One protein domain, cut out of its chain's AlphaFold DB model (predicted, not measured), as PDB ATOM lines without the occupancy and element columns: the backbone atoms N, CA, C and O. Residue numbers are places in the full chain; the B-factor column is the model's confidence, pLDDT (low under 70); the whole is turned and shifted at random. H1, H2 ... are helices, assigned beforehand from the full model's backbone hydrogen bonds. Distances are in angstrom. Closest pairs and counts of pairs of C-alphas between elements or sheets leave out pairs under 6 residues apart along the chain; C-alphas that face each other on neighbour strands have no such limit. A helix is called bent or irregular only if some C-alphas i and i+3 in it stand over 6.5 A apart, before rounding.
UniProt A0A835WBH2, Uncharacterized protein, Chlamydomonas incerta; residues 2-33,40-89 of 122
ATOM      1  N   LEU A   2     -75.675 148.865 -79.854       71.88
ATOM      2  CA  LEU A   2     -74.947 148.793 -81.143       71.88
ATOM      3  C   LEU A   2     -73.473 149.240 -81.073       71.88
ATOM      4  O   LEU A   2     -72.619 148.658 -81.734       71.88
ATOM      5  N   LEU A   3     -73.168 150.236 -80.236       75.44
ATOM      6  CA  LEU A   3     -71.811 150.771 -80.106       75.44
ATOM      7  C   LEU A   3     -70.825 149.753 -79.500       75.44
ATOM      8  O   LEU A   3     -69.716 149.624 -80.003       75.44
ATOM      9  N   CYS A   4     -71.235 148.981 -78.483       67.88
ATOM     10  CA  CYS A   4     -70.396 147.924 -77.898       67.88
ATOM     11  C   CYS A   4     -70.144 146.793 -78.893       67.88
ATOM     12  O   CYS A   4     -69.015 146.335 -79.021       67.88
ATOM     13  N   THR A   5     -71.176 146.368 -79.625       67.62
ATOM     14  CA  THR A   5     -71.044 145.315 -80.637       67.62
ATOM     15  C   THR A   5     -70.076 145.733 -81.743       67.62
ATOM     16  O   THR A   5     -69.194 144.957 -82.106       67.62
ATOM     17  N   ALA A   6     -70.185 146.976 -82.226       72.00
ATOM     18  CA  ALA A   6     -69.256 147.527 -83.207       72.00
ATOM     19  C   ALA A   6     -67.818 147.571 -82.665       72.00
ATOM     20  O   ALA A   6     -66.893 147.146 -83.353       72.00
ATOM     21  N   PHE A   7     -67.629 148.007 -81.417       75.50
ATOM     22  CA  PHE A   7     -66.306 148.106 -80.800       75.50
ATOM     23  C   PHE A   7     -65.634 146.735 -80.616       75.50
ATOM     24  O   PHE A   7     -64.471 146.568 -80.978       75.50
ATOM     25  N   THR A   8     -66.374 145.727 -80.139       67.75
ATOM     26  CA  THR A   8     -65.885 144.342 -80.009       67.75
ATOM     27  C   THR A   8     -65.451 143.767 -81.353       67.75
ATOM     28  O   THR A   8     -64.443 143.071 -81.438       67.75
ATOM     29  N   PHE A   9     -66.183 144.076 -82.423       68.75
ATOM     30  CA  PHE A   9     -65.841 143.597 -83.756       68.75
ATOM     31  C   PHE A   9     -64.594 144.299 -84.319       68.75
ATOM     32  O   PHE A   9     -63.724 143.640 -84.884       68.75
ATOM     33  N   VAL A  10     -64.456 145.612 -84.090       74.00
ATOM     34  CA  VAL A  10     -63.278 146.414 -84.480       74.00
ATOM     35  C   VAL A  10     -62.002 145.968 -83.759       74.00
ATOM     36  O   VAL A  10     -60.932 145.956 -84.363       74.00
ATOM     37  N   LEU A  11     -62.108 145.543 -82.499       75.00
ATOM     38  CA  LEU A  11     -60.980 145.037 -81.709       75.00
ATOM     39  C   LEU A  11     -60.477 143.652 -82.161       75.00
ATOM     40  O   LEU A  11     -59.364 143.266 -81.806       75.00
ATOM     41  N   HIS A  12     -61.255 142.917 -82.964       74.38
ATOM     42  CA  HIS A  12     -60.889 141.604 -83.501       74.38
ATOM     43  C   HIS A  12     -60.720 141.655 -85.033       74.38
ATOM     44  O   HIS A  12     -61.618 141.235 -85.772       74.38
ATOM     45  N   PRO A  13     -59.556 142.115 -85.542       76.75
ATOM     46  CA  PRO A  13     -59.336 142.336 -86.976       76.75
ATOM     47  C   PRO A  13     -59.467 141.058 -87.818       76.75
ATOM     48  O   PRO A  13     -59.909 141.115 -88.964       76.75
ATOM     49  N   SER A  14     -59.148 139.894 -87.247       77.31
ATOM     50  CA  SER A  14     -59.349 138.592 -87.892       77.31
ATOM     51  C   SER A  14     -60.829 138.298 -88.157       77.31
ATOM     52  O   SER A  14     -61.180 137.828 -89.236       77.31
ATOM     53  N   SER A  15     -61.705 138.621 -87.202       78.88
ATOM     54  CA  SER A  15     -63.148 138.402 -87.316       78.88
ATOM     55  C   SER A  15     -63.762 139.291 -88.398       78.88
ATOM     56  O   SER A  15     -64.531 138.819 -89.236       78.88
ATOM     57  N   LEU A  16     -63.349 140.562 -88.435       81.50
ATOM     58  CA  LEU A  16     -63.725 141.515 -89.480       81.50
ATOM     59  C   LEU A  16     -63.331 141.035 -90.874       81.50
ATOM     60  O   LEU A  16     -64.153 141.076 -91.786       81.50
ATOM     61  N   LEU A  17     -62.095 140.561 -91.031       83.75
ATOM     62  CA  LEU A  17     -61.586 140.097 -92.316       83.75
ATOM     63  C   LEU A  17     -62.378 138.888 -92.822       83.75
ATOM     64  O   LEU A  17     -62.819 138.886 -93.968       83.75
ATOM     65  N   VAL A  18     -62.623 137.892 -91.969       82.56
ATOM     66  CA  VAL A  18     -63.406 136.705 -92.347       82.56
ATOM     67  C   VAL A  18     -64.841 137.085 -92.715       82.56
ATOM     68  O   VAL A  18     -65.355 136.630 -93.736       82.56
ATOM     69  N   LEU A  19     -65.483 137.954 -91.929       84.88
ATOM     70  CA  LEU A  19     -66.856 138.385 -92.192       84.88
ATOM     71  C   LEU A  19     -66.954 139.232 -93.472       84.88
ATOM     72  O   LEU A  19     -67.901 139.072 -94.239       84.88
ATOM     73  N   ALA A  20     -65.952 140.072 -93.747       86.75
ATOM     74  CA  ALA A  20     -65.851 140.847 -94.980       86.75
ATOM     75  C   ALA A  20     -65.630 139.954 -96.210       86.75
ATOM     76  O   ALA A  20     -66.285 140.158 -97.230       86.75
ATOM     77  N   LEU A  21     -64.767 138.935 -96.121       87.69
ATOM     78  CA  LEU A  21     -64.571 137.963 -97.202       87.69
ATOM     79  C   LEU A  21     -65.833 137.137 -97.462       87.69
ATOM     80  O   LEU A  21     -66.187 136.894 -98.618       87.69
ATOM     81  N   LEU A  22     -66.538 136.736 -96.402       89.88
ATOM     82  CA  LEU A  22     -67.798 136.016 -96.526       89.88
ATOM     83  C   LEU A  22     -68.862 136.899 -97.193       89.88
ATOM     84  O   LEU A  22     -69.454 136.489 -98.190       89.88
ATOM     85  N   ALA A  23     -69.050 138.132 -96.714       89.50
ATOM     86  CA  ALA A  23     -69.973 139.095 -97.312       89.50
ATOM     87  C   ALA A  23     -69.613 139.402 -98.776       89.50
ATOM     88  O   ALA A  23     -70.484 139.386 -99.645       89.50
ATOM     89  N   GLY A  24     -68.326 139.598 -99.071       90.06
ATOM     90  CA  GLY A  24     -67.817 139.782-100.429       90.06
ATOM     91  C   GLY A  24     -68.117 138.585-101.331       90.06
ATOM     92  O   GLY A  24     -68.533 138.772-102.471       90.06
ATOM     93  N   SER A  25     -68.005 137.361-100.810       89.50
ATOM     94  CA  SER A  25     -68.353 136.136-101.542       89.50
ATOM     95  C   SER A  25     -69.845 136.078-101.877       89.50
ATOM     96  O   SER A  25     -70.203 135.777-103.013       89.50
ATOM     97  N   TRP A  26     -70.723 136.428-100.932       92.94
ATOM     98  CA  TRP A  26     -72.166 136.529-101.184       92.94
ATOM     99  C   TRP A  26     -72.488 137.590-102.238       92.94
ATOM    100  O   TRP A  26     -73.185 137.303-103.212       92.94
ATOM    101  N   ILE A  27     -71.938 138.796-102.084       89.62
ATOM    102  CA  ILE A  27     -72.148 139.902-103.025       89.62
ATOM    103  C   ILE A  27     -71.664 139.510-104.420       89.62
ATOM    104  O   ILE A  27     -72.384 139.678-105.400       89.62
ATOM    105  N   TYR A  28     -70.472 138.932-104.524       88.50
ATOM    106  CA  TYR A  28     -69.927 138.493-105.798       88.50
ATOM    107  C   TYR A  28     -70.831 137.452-106.469       88.50
ATOM    108  O   TYR A  28     -71.203 137.596-107.632       88.50
ATOM    109  N   VAL A  29     -71.230 136.423-105.720       86.62
ATOM    110  CA  VAL A  29     -72.011 135.296-106.236       86.62
ATOM    111  C   VAL A  29     -73.429 135.711-106.647       86.62
ATOM    112  O   VAL A  29     -73.955 135.140-107.602       86.62
ATOM    113  N   PHE A  30     -74.057 136.682-105.975       84.75
ATOM    114  CA  PHE A  30     -75.442 137.089-106.253       84.75
ATOM    115  C   PHE A  30     -75.591 138.379-107.063       84.75
ATOM    116  O   PHE A  30     -76.441 138.408-107.946       84.75
ATOM    117  N   LEU A  31     -74.794 139.418-106.798       83.06
ATOM    118  CA  LEU A  31     -74.921 140.720-107.466       83.06
ATOM    119  C   LEU A  31     -74.032 140.846-108.701       83.06
ATOM    120  O   LEU A  31     -74.482 141.336-109.731       83.06
ATOM    121  N   MET A  32     -72.771 140.421-108.611       79.94
ATOM    122  CA  MET A  32     -71.813 140.606-109.712       79.94
ATOM    123  C   MET A  32     -71.913 139.500-110.762       79.94
ATOM    124  O   MET A  32     -71.592 139.708-111.931       79.94
ATOM    125  N   ARG A  33     -72.345 138.303-110.357       77.75
ATOM    126  CA  ARG A  33     -72.309 137.119-111.211       77.75
ATOM    127  C   ARG A  33     -73.662 136.855-111.873       77.75
ATOM    128  O   ARG A  33     -74.520 136.171-111.323       77.75
ATOM    129  N   SER A  40     -68.141 121.103-112.348       73.44
ATOM    130  CA  SER A  40     -67.958 119.818-113.036       73.44
ATOM    131  C   SER A  40     -68.834 119.636-114.293       73.44
ATOM    132  O   SER A  40     -69.294 118.535-114.586       73.44
ATOM    133  N   GLY A  41     -69.107 120.723-115.026       78.62
ATOM    134  CA  GLY A  41     -69.932 120.703-116.240       78.62
ATOM    135  C   GLY A  41     -71.450 120.727-116.009       78.62
ATOM    136  O   GLY A  41     -72.199 120.771-116.980       78.62
ATOM    137  N   ARG A  42     -71.926 120.748-114.753       79.44
ATOM    138  CA  ARG A  42     -73.348 120.943-114.426       79.44
ATOM    139  C   ARG A  42     -73.630 122.360-113.950       79.44
ATOM    140  O   ARG A  42     -72.929 122.879-113.084       79.44
ATOM    141  N   THR A  43     -74.672 122.970-114.509       84.31
ATOM    142  CA  THR A  43     -75.211 124.254-114.053       84.31
ATOM    143  C   THR A  43     -75.929 124.052-112.723       84.31
ATOM    144  O   THR A  43     -76.919 123.323-112.670       84.31
ATOM    145  N   LEU A  44     -75.446 124.695-111.664       80.44
ATOM    146  CA  LEU A  44     -76.142 124.746-110.388       80.44
ATOM    147  C   LEU A  44     -77.427 125.552-110.535       80.44
ATOM    148  O   LEU A  44     -77.423 126.686-111.024       80.44
ATOM    149  N   SER A  45     -78.514 124.966-110.054       84.19
ATOM    150  CA  SER A  45     -79.772 125.659-109.845       84.19
ATOM    151  C   SER A  45     -79.629 126.736-108.768       84.19
ATOM    152  O   SER A  45     -78.733 126.716-107.918       84.19
ATOM    153  N   GLU A  46     -80.558 127.684-108.769       83.31
ATOM    154  CA  GLU A  46     -80.591 128.763-107.783       83.31
ATOM    155  C   GLU A  46     -80.692 128.238-106.339       83.31
ATOM    156  O   GLU A  46     -80.048 128.771-105.434       83.31
ATOM    157  N   ARG A  47     -81.414 127.125-106.136       85.38
ATOM    158  CA  ARG A  47     -81.524 126.451-104.834       85.38
ATOM    159  C   ARG A  47     -80.189 125.875-104.378       85.38
ATOM    160  O   ARG A  47     -79.802 126.079-103.234       85.38
ATOM    161  N   GLU A  48     -79.471 125.190-105.262       88.06
ATOM    162  CA  GLU A  48     -78.160 124.612-104.938       88.06
ATOM    163  C   GLU A  48     -77.122 125.699-104.658       88.06
ATOM    164  O   GLU A  48     -76.321 125.559-103.738       88.06
ATOM    165  N   LYS A  49     -77.173 126.818-105.390       86.81
ATOM    166  CA  LYS A  49     -76.345 128.004-105.129       86.81
ATOM    167  C   LYS A  49     -76.609 128.579-103.735       86.81
ATOM    168  O   LYS A  49     -75.658 128.858-103.006       86.81
ATOM    169  N   LEU A  50     -77.879 128.739-103.357       88.88
ATOM    170  CA  LEU A  50     -78.264 129.222-102.028       88.88
ATOM    171  C   LEU A  50     -77.827 128.253-100.926       88.88
ATOM    172  O   LEU A  50     -77.192 128.678 -99.962       88.88
ATOM    173  N   ILE A  51     -78.115 126.957-101.077       91.38
ATOM    174  CA  ILE A  51     -77.725 125.921-100.108       91.38
ATOM    175  C   ILE A  51     -76.198 125.855 -99.977       91.38
ATOM    176  O   ILE A  51     -75.687 125.838 -98.861       91.38
ATOM    177  N   GLY A  52     -75.469 125.895-101.094       91.31
ATOM    178  CA  GLY A  52     -74.008 125.903-101.120       91.31
ATOM    179  C   GLY A  52     -73.418 127.101-100.379       91.31
ATOM    180  O   GLY A  52     -72.599 126.914 -99.481       91.31
ATOM    181  N   MET A  53     -73.873 128.326-100.671       91.50
ATOM    182  CA  MET A  53     -73.383 129.512 -99.952       91.50
ATOM    183  C   MET A  53     -73.787 129.525 -98.477       91.50
ATOM    184  O   MET A  53     -73.018 129.989 -97.633       91.50
ATOM    185  N   SER A  54     -74.952 128.972 -98.143       91.75
ATOM    186  CA  SER A  54     -75.392 128.830 -96.753       91.75
ATOM    187  C   SER A  54     -74.498 127.846 -95.993       91.75
ATOM    188  O   SER A  54     -74.037 128.157 -94.897       91.75
ATOM    189  N   ALA A  55     -74.170 126.701 -96.599       92.19
ATOM    190  CA  ALA A  55     -73.258 125.711 -96.032       92.19
ATOM    191  C   ALA A  55     -71.839 126.274 -95.850       92.19
ATOM    192  O   ALA A  55     -71.252 126.113 -94.783       92.19
ATOM    193  N   VAL A  56     -71.311 127.001 -96.844       89.94
ATOM    194  CA  VAL A  56     -70.008 127.685 -96.738       89.94
ATOM    195  C   VAL A  56     -70.014 128.697 -95.594       89.94
ATOM    196  O   VAL A  56     -69.059 128.748 -94.820       89.94
ATOM    197  N   SER A  57     -71.094 129.463 -95.441       89.44
ATOM    198  CA  SER A  57     -71.240 130.426 -94.342       89.44
ATOM    199  C   SER A  57     -71.248 129.729 -92.988       89.44
ATOM    200  O   SER A  57     -70.520 130.134 -92.085       89.44
ATOM    201  N   PHE A  58     -72.011 128.643 -92.863       88.12
ATOM    202  CA  PHE A  58     -72.074 127.844 -91.644       88.12
ATOM    203  C   PHE A  58     -70.696 127.280 -91.280       88.12
ATOM    204  O   PHE A  58     -70.203 127.503 -90.178       88.12
ATOM    205  N   ILE A  59     -70.016 126.631 -92.226       86.88
ATOM    206  CA  ILE A  59     -68.674 126.083 -91.998       86.88
ATOM    207  C   ILE A  59     -67.698 127.199 -91.610       86.88
ATOM    208  O   ILE A  59     -66.954 127.061 -90.646       86.88
ATOM    209  N   THR A  60     -67.734 128.337 -92.301       84.19
ATOM    210  CA  THR A  60     -66.831 129.462 -92.021       84.19
ATOM    211  C   THR A  60     -67.031 130.014 -90.608       84.19
ATOM    212  O   THR A  60     -66.061 130.229 -89.886       84.19
ATOM    213  N   ILE A  61     -68.282 130.207 -90.184       81.69
ATOM    214  CA  ILE A  61     -68.610 130.793 -88.878       81.69
ATOM    215  C   ILE A  61     -68.312 129.814 -87.732       81.69
ATOM    216  O   ILE A  61     -67.769 130.228 -86.705       81.69
ATOM    217  N   PHE A  62     -68.653 128.533 -87.899       79.50
ATOM    218  CA  PHE A  62     -68.564 127.535 -86.828       79.50
ATOM    219  C   PHE A  62     -67.220 126.793 -86.774       79.50
ATOM    220  O   PHE A  62     -66.794 126.423 -85.684       79.50
ATOM    221  N   PHE A  63     -66.533 126.591 -87.905       73.50
ATOM    222  CA  PHE A  63     -65.322 125.758 -87.975       73.50
ATOM    223  C   PHE A  63     -64.026 126.549 -88.205       73.50
ATOM    224  O   PHE A  63     -62.971 126.106 -87.757       73.50
ATOM    225  N   LEU A  64     -64.061 127.725 -88.844       68.75
ATOM    226  CA  LEU A  64     -62.835 128.467 -89.196       68.75
ATOM    227  C   LEU A  64     -62.224 129.307 -88.045       68.75
ATOM    228  O   LEU A  64     -61.154 129.879 -88.221       68.75
ATOM    229  N   THR A  65     -62.819 129.277 -86.840       65.06
ATOM    230  CA  THR A  65     -62.280 129.804 -85.557       65.06
ATOM    231  C   THR A  65     -62.171 131.347 -85.426       65.06
ATOM    232  O   THR A  65     -62.054 132.088 -86.394       65.06
ATOM    233  N   SER A  66     -62.284 131.845 -84.180       63.47
ATOM    234  CA  SER A  66     -62.488 133.236 -83.700       63.47
ATOM    235  C   SER A  66     -63.859 133.869 -83.956       63.47
ATOM    236  O   SER A  66     -64.354 134.560 -83.070       63.47
ATOM    237  N   VAL A  67     -64.487 133.693 -85.120       66.75
ATOM    238  CA  VAL A  67     -65.727 134.438 -85.431       66.75
ATOM    239  C   VAL A  67     -66.881 134.002 -84.532       66.75
ATOM    240  O   VAL A  67     -67.543 134.846 -83.934       66.75
ATOM    241  N   GLY A  68     -67.089 132.689 -84.384       72.69
ATOM    242  CA  GLY A  68     -68.134 132.150 -83.516       72.69
ATOM    243  C   GLY A  68     -67.982 132.611 -82.065       72.69
ATOM    244  O   GLY A  68     -68.927 133.136 -81.484       72.69
ATOM    245  N   THR A  69     -66.786 132.499 -81.481       75.25
ATOM    246  CA  THR A  69     -66.545 132.899 -80.083       75.25
ATOM    247  C   THR A  69     -66.699 134.405 -79.869       75.25
ATOM    248  O   THR A  69     -67.289 134.824 -78.873       75.25
ATOM    249  N   VAL A  70     -66.247 135.234 -80.815       77.56
ATOM    250  CA  VAL A  70     -66.438 136.695 -80.777       77.56
ATOM    251  C   VAL A  70     -67.917 137.064 -80.938       77.56
ATOM    252  O   VAL A  70     -68.419 137.924 -80.220       77.56
ATOM    253  N   PHE A  71     -68.651 136.383 -81.822       77.56
ATOM    254  CA  PHE A  71     -70.082 136.611 -82.022       77.56
ATOM    255  C   PHE A  71     -70.903 136.242 -80.781       77.56
ATOM    256  O   PHE A  71     -71.684 137.058 -80.290       77.56
ATOM    257  N   PHE A  72     -70.690 135.041 -80.233       80.88
ATOM    258  CA  PHE A  72     -71.396 134.589 -79.034       80.88
ATOM    259  C   PHE A  72     -71.040 135.433 -77.808       80.88
ATOM    260  O   PHE A  72     -71.941 135.810 -77.064       80.88
ATOM    261  N   SER A  73     -69.771 135.815 -77.621       79.19
ATOM    262  CA  SER A  73     -69.380 136.697 -76.509       79.19
ATOM    263  C   SER A  73     -69.985 138.098 -76.629       79.19
ATOM    264  O   SER A  73     -70.499 138.619 -75.639       79.19
ATOM    265  N   ALA A  74     -70.016 138.689 -77.827       81.81
ATOM    266  CA  ALA A  74     -70.680 139.972 -78.054       81.81
ATOM    267  C   ALA A  74     -72.186 139.905 -77.741       81.81
ATOM    268  O   ALA A  74     -72.722 140.825 -77.115       81.81
ATOM    269  N   LEU A  75     -72.863 138.815 -78.128       82.88
ATOM    270  CA  LEU A  75     -74.270 138.570 -77.794       82.88
ATOM    271  C   LEU A  75     -74.481 138.434 -76.285       82.88
ATOM    272  O   LEU A  75     -75.332 139.124 -75.727       82.88
ATOM    273  N   SER A  76     -73.684 137.598 -75.615       86.12
ATOM    274  CA  SER A  76     -73.781 137.382 -74.169       86.12
ATOM    275  C   SER A  76     -73.568 138.674 -73.380       86.12
ATOM    276  O   SER A  76     -74.367 138.984 -72.497       86.12
ATOM    277  N   ILE A  77     -72.547 139.465 -73.727       85.50
ATOM    278  CA  ILE A  77     -72.278 140.762 -73.088       85.50
ATOM    279  C   ILE A  77     -73.446 141.726 -73.323       85.50
ATOM    280  O   ILE A  77     -73.881 142.408 -72.399       85.50
ATOM    281  N   SER A  78     -73.994 141.762 -74.540       82.25
ATOM    282  CA  SER A  78     -75.134 142.627 -74.859       82.25
ATOM    283  C   SER A  78     -76.375 142.256 -74.043       82.25
ATOM    284  O   SER A  78     -77.010 143.141 -73.475       82.25
ATOM    285  N   ILE A  79     -76.696 140.963 -73.933       88.69
ATOM    286  CA  ILE A  79     -77.821 140.471 -73.121       88.69
ATOM    287  C   ILE A  79     -77.620 140.834 -71.649       88.69
ATOM    288  O   ILE A  79     -78.537 141.361 -71.023       88.69
ATOM    289  N   ALA A  80     -76.419 140.610 -71.112       87.94
ATOM    290  CA  ALA A  80     -76.101 140.952 -69.730       87.94
ATOM    291  C   ALA A  80     -76.296 142.452 -69.456       87.94
ATOM    292  O   ALA A  80     -76.894 142.820 -68.449       87.94
ATOM    293  N   LEU A  81     -75.862 143.321 -70.374       86.50
ATOM    294  CA  LEU A  81     -76.036 144.769 -70.242       86.50
ATOM    295  C   LEU A  81     -77.500 145.210 -70.367       86.50
ATOM    296  O   LEU A  81     -77.909 146.127 -69.660       86.50
ATOM    297  N   ILE A  82     -78.295 144.576 -71.235       87.75
ATOM    298  CA  ILE A  82     -79.739 144.849 -71.339       87.75
ATOM    299  C   ILE A  82     -80.445 144.445 -70.046       87.75
ATOM    300  O   ILE A  82     -81.236 145.225 -69.521       87.75
ATOM    301  N   ALA A  83     -80.136 143.262 -69.511       87.00
ATOM    302  CA  ALA A  83     -80.700 142.786 -68.254       87.00
ATOM    303  C   ALA A  83     -80.316 143.706 -67.088       87.00
ATOM    304  O   ALA A  83     -81.178 144.090 -66.304       87.00
ATOM    305  N   LEU A  84     -79.050 144.127 -67.019       89.50
ATOM    306  CA  LEU A  84     -78.576 145.075 -66.015       89.50
ATOM    307  C   LEU A  84     -79.296 146.426 -66.133       89.50
ATOM    308  O   LEU A  84     -79.758 146.970 -65.137       89.50
ATOM    309  N   HIS A  85     -79.442 146.949 -67.353       85.44
ATOM    310  CA  HIS A  85     -80.164 148.196 -67.597       85.44
ATOM    311  C   HIS A  85     -81.643 148.086 -67.208       85.44
ATOM    312  O   HIS A  85     -82.180 149.013 -66.614       85.44
ATOM    313  N   GLY A  86     -82.283 146.952 -67.501       83.88
ATOM    314  CA  GLY A  86     -83.658 146.668 -67.096       83.88
ATOM    315  C   GLY A  86     -83.820 146.513 -65.583       83.88
ATOM    316  O   GLY A  86     -84.810 146.981 -65.042       83.88
ATOM    317  N   ALA A  87     -82.839 145.928 -64.889       86.62
ATOM    318  CA  ALA A  87     -82.871 145.762 -63.435       86.62
ATOM    319  C   ALA A  87     -82.765 147.096 -62.678       86.62
ATOM    320  O   ALA A  87     -83.356 147.243 -61.614       86.62
ATOM    321  N   PHE A  88     -82.023 148.064 -63.225       83.12
ATOM    322  CA  PHE A  88     -81.919 149.416 -62.662       83.12
ATOM    323  C   PHE A  88     -82.978 150.386 -63.192       83.12
ATOM    324  O   PHE A  88     -83.067 151.512 -62.706       83.12
ATOM    325  N   ARG A  89     -83.758 149.986 -64.201       82.81
ATOM    326  CA  ARG A  89     -84.853 150.800 -64.712       82.81
ATOM    327  C   ARG A  89     -86.062 150.591 -63.815       82.81
ATOM    328  O   ARG A  89     -86.715 149.555 -63.886       82.81
TER     329      ARG A  89
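What this domain is: This is residues 2 to 33 and 40 to 89 of the 122 residues of an uncharacterized protein of Chlamydomonas incerta (UniProt A0A835WBH2). Two L-shaped pairs of helices lie side by side with their corners near each other: H1 and H2 make one L, H3 and H4 the other, with short H1 along part of H4 and H2 alongside H3. Residues 79 to 89, of which 79 to 88 belong to H4, stick out free beyond H1 and lengthen the whole. The printed part has 82 residues with four named helices, H1, H2, H3 and H4 in that order, and no named strand; the class is all helix. It is loose, with a radius of gyration of the C-alphas of 17.0 A, and spans 61 by 24 by 24 A.

How they stand to each other: H1, residues 2 to 10, is joined by a tight link to H2, residues 13 to 32. These two only just touch, with 3 pairs of C-alphas within 8 A, and only at the corner by their link; the closest C-alphas, those of Phe 9 and Leu 16, are 6.4 A apart, and the lines are about perpendicular, at 80 degrees. H2 is close to but not clearly touching H3, residues 46 to 63: the closest C-alphas, those of Leu 22 and Ser 57, are 6.9 A apart. H2 and H3 run opposite ways at a shallow tilt of 3 degrees. A tight link joins H3 to H4, residues 67 to 88. H3 and H4 only just touch, with 3 pairs of C-alphas within 8 A, and only at the corner by their link; the closest C-alphas are those of Ile 61 and Gly 68, 5.6 A apart, and the lines are about perpendicular, at 77 degrees. H4 touches H1 with residues 70 to 78 alone. Their closest C-alphas are those of Thr 5 and Ala 74, 5.9 A apart, and they run opposite ways at a shallow tilt of 28 degrees. H4 touches H2 with residues 67 to 70 alone; the C-alphas of Ser 15 and Val 67, the closest, are 5.1 A apart. H1 and H3 are apart. In H1, H2, H3 and H4 every O i to N i+4 pair is within hydrogen-bond range.

Where its parts are: H1 begins at C-alpha 2, at (-74.947, 148.793, -81.143). H2 measures 26.0 A from first to last C-alpha; it is neither bent nor irregular, but only just: C-alphas 29 and 32 are 6.3 A apart. H3 measures 25.2 A and begins at C-alpha 46, at (-80.591, 128.763, -107.783). H4, the longest helix with 22 residues, measures 31.7 A and ends at C-alpha 88, at (-81.919, 149.416, -62.662).

The domain as a whole: The two C-alphas farthest apart, those of Gly 41 and Phe 88, are 62.0 A apart. Without residues 79 to 89 the body spans 46 by 23 by 18 A. Residues 34 to 39 are not printed, in the link from H2 to H3 across the cut, and C-alphas 33 and 40 are 17.9 A apart. The mean pLDDT of the printed part is 81.8; residues 4 to 5, 8 to 9 and 64 to 67 are under 70.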